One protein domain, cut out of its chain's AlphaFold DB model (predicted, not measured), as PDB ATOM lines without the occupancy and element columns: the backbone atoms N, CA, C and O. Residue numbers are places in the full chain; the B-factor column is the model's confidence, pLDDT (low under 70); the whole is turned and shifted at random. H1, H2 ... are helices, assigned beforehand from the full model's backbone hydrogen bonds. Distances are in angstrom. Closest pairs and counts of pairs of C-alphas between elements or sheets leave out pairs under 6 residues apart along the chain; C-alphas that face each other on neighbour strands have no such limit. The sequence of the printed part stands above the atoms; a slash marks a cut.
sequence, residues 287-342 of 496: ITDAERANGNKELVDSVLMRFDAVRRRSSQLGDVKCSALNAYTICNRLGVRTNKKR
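This is residues 287 to 342 of the 496 residues of the protein "YDG domain-containing protein" of Arabis nemorensis (UniProt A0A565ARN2). One long helix, H2, and a shorter one, H3, that folds back over its later part make an open V, with the tiny helix H1 near the other end of H2. After H3, residues 335 to 342 run without a named element back toward H1. The printed part has 56 residues, with three named helices in the order H1, H2, H3 and no named strand; the class is all helix. It is only just compact, close to loose, with a radius of gyration of the C-alphas of 12.0 A, and only just a rod, spanning 36 by 18 by 16 A.

H1, residues 289 to 293, is close to but not clearly touching H2, residues 297 to 316; their closest C-alphas, those of Glu 291 and Leu 299, are 7.7 A apart. H2 touches H3, residues 323 to 334, with its residues 306 to 315 alone. The closest C-alphas of H2 and H3 are those of Arg 311 and Ala 327, 4.9 A apart. These two helices run opposite ways at a steep tilt of 51 degrees. H1 and H3 are apart. In H1, H2 and H3 every O i to N i+4 pair is within hydrogen-bond range.

H1 begins at C-alpha 289, (290.697, 313.211, 460.463), and is 6.1 A long from first to last C-alpha. H2 begins at C-alpha 297, (278.148, 303.362, 464.740), and is 28.5 A long. H3 is 16.4 A long and ends at C-alpha 334, (295.572, 303.428, 455.003).

The two C-alphas farthest apart, those of Ala 290 and Gly 318, are 35.9 A apart. The printed part has no cut. The link from H1 to H2 is tight, and the link from H2 to H3, with 6 residues, is short. The mean pLDDT of the printed part is 90.5; residues 319 to 321 are under 70.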
ATOM      1  N   ILE A 287     287.141 308.246 455.418       86.31
ATOM      2  CA  ILE A 287     287.128 308.733 456.806       86.31
ATOM      3  C   ILE A 287     288.117 309.904 456.969       86.31
ATOM      4  O   ILE A 287     289.340 309.719 456.879       86.31
ATOM      5  N   THR A 288     287.598 311.099 457.249       89.31
ATOM      6  CA  THR A 288     288.355 312.334 457.529       89.31
ATOM      7  C   THR A 288     289.081 312.275 458.878       89.31
ATOM      8  O   THR A 288     288.797 311.426 459.719       89.31
ATOM      9  N   ASP A 289     290.012 313.196 459.156       87.88
ATOM     10  CA  ASP A 289     290.697 313.211 460.463       87.88
ATOM     11  C   ASP A 289     289.773 313.483 461.664       87.88
ATOM     12  O   ASP A 289     290.077 313.034 462.771       87.88
ATOM     13  N   ALA A 290     288.626 314.138 461.456       88.94
ATOM     14  CA  ALA A 290     287.610 314.312 462.494       88.94
ATOM     15  C   ALA A 290     286.953 312.969 462.862       88.94
ATOM     16  O   ALA A 290     286.928 312.591 464.035       88.94
ATOM     17  N   GLU A 291     286.518 312.214 461.853       91.00
ATOM     18  CA  GLU A 291     285.900 310.886 461.980       91.00
ATOM     19  C   GLU A 291     286.907 309.805 462.419       91.00
ATOM     20  O   GLU A 291     286.570 308.853 463.129       91.00
ATOM     21  N   ARG A 292     288.192 309.969 462.066       91.12
ATOM     22  CA  ARG A 292     289.289 309.162 462.621       91.12
ATOM     23  C   ARG A 292     289.475 309.427 464.114       91.12
ATOM     24  O   ARG A 292     289.845 308.507 464.841       91.12
ATOM     25  N   ALA A 293     289.251 310.656 464.588       91.25
ATOM     26  CA  ALA A 293     289.416 311.030 465.994       91.25
ATOM     27  C   ALA A 293     288.209 310.638 466.868       91.25
ATOM     28  O   ALA A 293     288.416 310.118 467.969       91.25
ATOM     29  N   ASN A 294     286.982 310.855 466.385       92.12
ATOM     30  CA  ASN A 294     285.721 310.488 467.036       92.12
ATOM     31  C   ASN A 294     284.803 309.794 466.023       92.12
ATOM     32  O   ASN A 294     284.505 310.376 464.987       92.12
ATOM     33  N   GLY A 295     284.357 308.580 466.336       91.31
ATOM     34  CA  GLY A 295     283.481 307.795 465.472       91.31
ATOM     35  C   GLY A 295     281.992 307.964 465.749       91.31
ATOM     36  O   GLY A 295     281.566 308.731 466.613       91.31
ATOM     37  N   ASN A 296     281.221 307.165 465.023       95.25
ATOM     38  CA  ASN A 296     279.817 306.832 465.243       95.25
ATOM     39  C   ASN A 296     279.640 305.321 464.936       95.25
ATOM     40  O   ASN A 296     280.618 304.638 464.618       95.25
ATOM     41  N   LYS A 297     278.413 304.787 465.019       95.94
ATOM     42  CA  LYS A 297     278.148 303.362 464.740       95.94
ATOM     43  C   LYS A 297     278.497 302.968 463.297       95.94
ATOM     44  O   LYS A 297     279.239 302.015 463.085       95.94
ATOM     45  N   GLU A 298     278.080 303.775 462.324       95.25
ATOM     46  CA  GLU A 298     278.343 303.562 460.892       95.25
ATOM     47  C   GLU A 298     279.843 303.461 460.568       95.25
ATOM     48  O   GLU A 298     280.260 302.609 459.784       95.25
ATOM     49  N   LEU A 299     280.675 304.299 461.195       95.44
ATOM     50  CA  LEU A 299     282.131 304.291 461.040       95.44
ATOM     51  C   LEU A 299     282.775 303.062 461.685       95.44
ATOM     52  O   LEU A 299     283.714 302.513 461.111       95.44
ATOM     53  N   VAL A 300     282.285 302.616 462.845       97.38
ATOM     54  CA  VAL A 300     282.742 301.368 463.481       97.38
ATOM     55  C   VAL A 300     282.420 300.174 462.583       97.38
ATOM     56  O   VAL A 300     283.326 299.415 462.230       97.38
ATOM     57  N   ASP A 301     281.175 300.062 462.127       96.00
ATOM     58  CA  ASP A 301     280.718 298.946 461.295       96.00
ATOM     59  C   ASP A 301     281.395 298.960 459.907       96.00
ATOM     60  O   ASP A 301     281.818 297.916 459.406       96.00
ATOM     61  N   SER A 302     281.616 300.143 459.317       95.31
ATOM     62  CA  SER A 302     282.389 300.333 458.077       95.31
ATOM     63  C   SER A 302     283.862 299.937 458.237       95.31
ATOM     64  O   SER A 302     284.410 299.241 457.376       95.31
ATOM     65  N   VAL A 303     284.515 300.317 459.343       96.19
ATOM     66  CA  VAL A 303     285.904 299.927 459.645       96.19
ATOM     67  C   VAL A 303     286.019 298.415 459.831       96.19
ATOM     68  O   VAL A 303     286.913 297.807 459.236       96.19
ATOM     69  N   LEU A 304     285.107 297.798 460.589       96.75
ATOM     70  CA  LEU A 304     285.075 296.347 460.785       96.75
ATOM     71  C   LEU A 304     284.823 295.620 459.459       96.75
ATOM     72  O   LEU A 304     285.609 294.750 459.093       96.75
ATOM     73  N   MET A 305     283.820 296.027 458.674       95.75
ATOM     74  CA  MET A 305     283.540 295.450 457.351       95.75
ATOM     75  C   MET A 305     284.748 295.550 456.404       95.75
ATOM     76  O   MET A 305     285.096 294.567 455.744       95.75
ATOM     77  N   ARG A 306     285.413 296.715 456.340       94.69
ATOM     78  CA  ARG A 306     286.604 296.929 455.497       94.69
ATOM     79  C   ARG A 306     287.785 296.065 455.972       94.69
ATOM     80  O   ARG A 306     288.414 295.409 455.140       94.69
ATOM     81  N   PHE A 307     288.049 295.986 457.280       95.56
ATOM     82  CA  PHE A 307     289.058 295.081 457.855       95.56
ATOM     83  C   PHE A 307     288.769 293.617 457.508       95.56
ATOM     84  O   PHE A 307     289.647 292.897 457.025       95.56
ATOM     85  N   ASP A 308     287.527 293.186 457.692       94.50
ATOM     86  CA  ASP A 308     287.109 291.798 457.538       94.50
ATOM     87  C   ASP A 308     287.115 291.360 456.057       94.50
ATOM     88  O   ASP A 308     287.449 290.218 455.728       94.50
ATOM     89  N   ALA A 309     286.853 292.291 455.131       93.88
ATOM     90  CA  ALA A 309     287.063 292.101 453.697       93.88
ATOM     91  C   ALA A 309     288.554 291.922 453.337       93.88
ATOM     92  O   ALA A 309     288.898 290.981 452.617       93.88
ATOM     93  N   VAL A 310     289.456 292.761 453.869       92.31
ATOM     94  CA  VAL A 310     290.914 292.629 453.643       92.31
ATOM     95  C   VAL A 310     291.459 291.334 454.257       92.31
ATOM     96  O   VAL A 310     292.267 290.644 453.624       92.31
ATOM     97  N   ARG A 311     290.984 290.956 455.449       92.75
ATOM     98  CA  ARG A 311     291.341 289.710 456.147       92.75
ATOM     99  C   ARG A 311     290.969 288.486 455.315       92.75
ATOM    100  O   ARG A 311     291.852 287.704 454.962       92.75
ATOM    101  N   ARG A 312     289.695 288.375 454.905       92.44
ATOM    102  CA  ARG A 312     289.215 287.312 454.000       92.44
ATOM    103  C   ARG A 312     290.002 287.286 452.687       92.44
ATOM    104  O   ARG A 312     290.335 286.207 452.198       92.44
ATOM    105  N   ARG A 313     290.330 288.454 452.120       90.00
ATOM    106  CA  ARG A 313     291.088 288.541 450.864       90.00
ATOM    107  C   ARG A 313     292.538 288.076 451.017       90.00
ATOM    108  O   ARG A 313     293.034 287.409 450.116       90.00
ATOM    109  N   SER A 314     293.183 288.354 452.149       87.25
ATOM    110  CA  SER A 314     294.532 287.852 452.454       87.25
ATOM    111  C   SER A 314     294.542 286.325 452.576       87.25
ATOM    112  O   SER A 314     295.373 285.673 451.944       87.25
ATOM    113  N   SER A 315     293.558 285.737 453.269       87.00
ATOM    114  CA  SER A 315     293.417 284.275 453.369       87.00
ATOM    115  C   SER A 315     293.229 283.600 451.999       87.00
ATOM    116  O   SER A 315     293.807 282.546 451.755       87.00
ATOM    117  N   GLN A 316     292.477 284.218 451.075       87.56
ATOM    118  CA  GLN A 316     292.316 283.725 449.693       87.56
ATOM    119  C   GLN A 316     293.612 283.750 448.864       87.56
ATOM    120  O   GLN A 316     293.703 283.041 447.865       87.56
ATOM    121  N   LEU A 317     294.587 284.587 449.231       85.38
ATOM    122  CA  LEU A 317     295.862 284.732 448.521       85.38
ATOM    123  C   LEU A 317     296.966 283.814 449.082       85.38
ATOM    124  O   LEU A 317     298.108 283.896 448.638       85.38
ATOM    125  N   GLY A 318     296.629 282.925 450.023       73.94
ATOM    126  CA  GLY A 318     297.520 281.892 450.561       73.94
ATOM    127  C   GLY A 318     298.206 282.249 451.882       73.94
ATOM    128  O   GLY A 318     298.621 281.340 452.600       73.94
ATOM    129  N   ASP A 319     298.258 283.528 452.272       66.00
ATOM    130  CA  ASP A 319     298.725 283.916 453.610       66.00
ATOM    131  C   ASP A 319     297.595 283.764 454.635       66.00
ATOM    132  O   ASP A 319     296.926 284.717 455.044       66.00
ATOM    133  N   VAL A 320     297.345 282.510 455.014       67.94
ATOM    134  CA  VAL A 320     296.334 282.159 456.016       67.94
ATOM    135  C   VAL A 320     296.809 282.544 457.420       67.94
ATOM    136  O   VAL A 320     296.019 283.109 458.182       67.94
ATOM    137  N   LYS A 321     298.088 282.288 457.748       69.19
ATOM    138  CA  LYS A 321     298.654 282.488 459.095       69.19
ATOM    139  C   LYS A 321     298.613 283.953 459.528       69.19
ATOM    140  O   LYS A 321     298.032 284.249 460.566       69.19
ATOM    141  N   CYS A 322     299.138 284.869 458.716       77.69
ATOM    142  CA  CYS A 322     299.248 286.283 459.080       77.69
ATOM    143  C   CYS A 322     298.064 287.134 458.582       77.69
ATOM    144  O   CYS A 322     298.079 288.356 458.726       77.69
ATOM    145  N   SER A 323     297.006 286.518 458.034       87.19
ATOM    146  CA  SER A 323     295.849 287.209 457.431       87.19
ATOM    147  C   SER A 323     295.243 288.338 458.283       87.19
ATOM    148  O   SER A 323     294.925 289.401 457.744       87.19
ATOM    149  N   ALA A 324     295.111 288.152 459.601       88.94
ATOM    150  CA  ALA A 324     294.584 289.171 460.516       88.94
ATOM    151  C   ALA A 324     295.584 290.312 460.796       88.94
ATOM    152  O   ALA A 324     295.194 291.481 460.793       88.94
ATOM    153  N   LEU A 325     296.876 290.000 460.972       89.00
ATOM    154  CA  LEU A 325     297.943 290.999 461.119       89.00
ATOM    155  C   LEU A 325     298.076 291.849 459.851       89.00
ATOM    156  O   LEU A 325     298.165 293.075 459.931       89.00
ATOM    157  N   ASN A 326     298.068 291.205 458.684       90.50
ATOM    158  CA  ASN A 326     298.152 291.871 457.389       90.50
ATOM    159  C   ASN A 326     296.970 292.825 457.203       90.50
ATOM    160  O   ASN A 326     297.174 293.989 456.858       90.50
ATOM    161  N   ALA A 327     295.748 292.377 457.510       93.00
ATOM    162  CA  ALA A 327     294.562 293.227 457.470       93.00
ATOM    163  C   ALA A 327     294.662 294.422 458.428       93.00
ATOM    164  O   ALA A 327     294.409 295.551 458.006       93.00
ATOM    165  N   TYR A 328     295.105 294.207 459.672       94.19
ATOM    166  CA  TYR A 328     295.323 295.285 460.641       94.19
ATOM    167  C   TYR A 328     296.359 296.296 460.133       94.19
ATOM    168  O   TYR A 328     296.110 297.500 460.136       94.19
ATOM    169  N   THR A 329     297.491 295.807 459.630       92.62
ATOM    170  CA  THR A 329     298.600 296.627 459.123       92.62
ATOM    171  C   THR A 329     298.175 297.453 457.908       92.62
ATOM    172  O   THR A 329     298.473 298.645 457.838       92.62
ATOM    173  N   ILE A 330     297.425 296.851 456.977       92.56
ATOM    174  CA  ILE A 330     296.878 297.528 455.795       92.56
ATOM    175  C   ILE A 330     295.863 298.601 456.210       92.56
ATOM    176  O   ILE A 330     296.010 299.750 455.796       92.56
ATOM    177  N   CYS A 331     294.884 298.265 457.057       94.31
ATOM    178  CA  CYS A 331     293.849 299.208 457.495       94.31
ATOM    179  C   CYS A 331     294.442 300.373 458.297       94.31
ATOM    180  O   CYS A 331     294.146 301.532 458.008       94.31
ATOM    181  N   ASN A 332     295.349 300.090 459.235       92.00
ATOM    182  CA  ASN A 332     296.022 301.109 460.035       92.00
ATOM    183  C   ASN A 332     296.881 302.049 459.165       92.00
ATOM    184  O   ASN A 332     296.796 303.266 459.322       92.00
ATOM    185  N   ARG A 333     297.651 301.507 458.206       91.62
ATOM    186  CA  ARG A 333     298.472 302.303 457.271       91.62
ATOM    187  C   ARG A 333     297.629 303.189 456.351       91.62
ATOM    188  O   ARG A 333     298.042 304.300 456.046       91.62
ATOM    189  N   LEU A 334     296.475 302.697 455.900       91.12
ATOM    190  CA  LEU A 334     295.572 303.428 455.003       91.12
ATOM    191  C   LEU A 334     294.589 304.349 455.747       91.12
ATOM    192  O   LEU A 334     293.791 305.031 455.113       91.12
ATOM    193  N   GLY A 335     294.643 304.395 457.083       91.69
ATOM    194  CA  GLY A 335     293.767 305.236 457.901       91.69
ATOM    195  C   GLY A 335     292.325 304.731 458.011       91.69
ATOM    196  O   GLY A 335     291.449 305.508 458.387       91.69
ATOM    197  N   VAL A 336     292.065 303.456 457.700       94.56
ATOM    198  CA  VAL A 336     290.769 302.775 457.879       94.56
ATOM    199  C   VAL A 336     290.611 302.414 459.356       94.56
ATOM    200  O   VAL A 336     290.821 301.274 459.768       94.56
ATOM    201  N   ARG A 337     290.343 303.435 460.173       95.44
ATOM    202  CA  ARG A 337     290.152 303.350 461.626       95.44
ATOM    203  C   ARG A 337     289.356 304.545 462.145       95.44
ATOM    204  O   ARG A 337     289.379 305.608 461.530       95.44
ATOM    205  N   THR A 338     288.742 304.404 463.311       96.38
ATOM    206  CA  THR A 338     288.007 305.473 464.001       96.38
ATOM    207  C   THR A 338     288.393 305.552 465.489       96.38
ATOM    208  O   THR A 338     289.309 304.852 465.932       96.38
ATOM    209  N   ASN A 339     287.767 306.461 466.248       96.25
ATOM    210  CA  ASN A 339     287.937 306.662 467.696       96.25
ATOM    211  C   ASN A 339     289.399 306.771 468.192       96.25
ATOM    212  O   ASN A 339     289.702 306.474 469.348       96.25
ATOM    213  N   LYS A 340     290.321 307.255 467.350       94.12
ATOM    214  CA  LYS A 340     291.761 307.383 467.650       94.12
ATOM    215  C   LYS A 340     292.049 308.279 468.865       94.12
ATOM    216  O   LYS A 340     293.103 308.136 469.484       94.12
ATOM    217  N   LYS A 341     291.140 309.197 469.227       92.75
ATOM    218  CA  LYS A 341     291.249 309.972 470.470       92.75
ATOM    219  C   LYS A 341     290.890 309.090 471.673       92.75
ATOM    220  O   LYS A 341     289.723 308.730 471.858       92.75
ATOM    221  N   ARG A 342     291.900 308.821 472.508       92.31
ATOM    222  CA  ARG A 342     291.795 308.159 473.820       92.31
ATOM    223  C   ARG A 342     290.744 308.849 474.701       92.31
ATOM    224  O   ARG A 342     290.683 310.078 474.737       92.31
TER     225      ARG A 342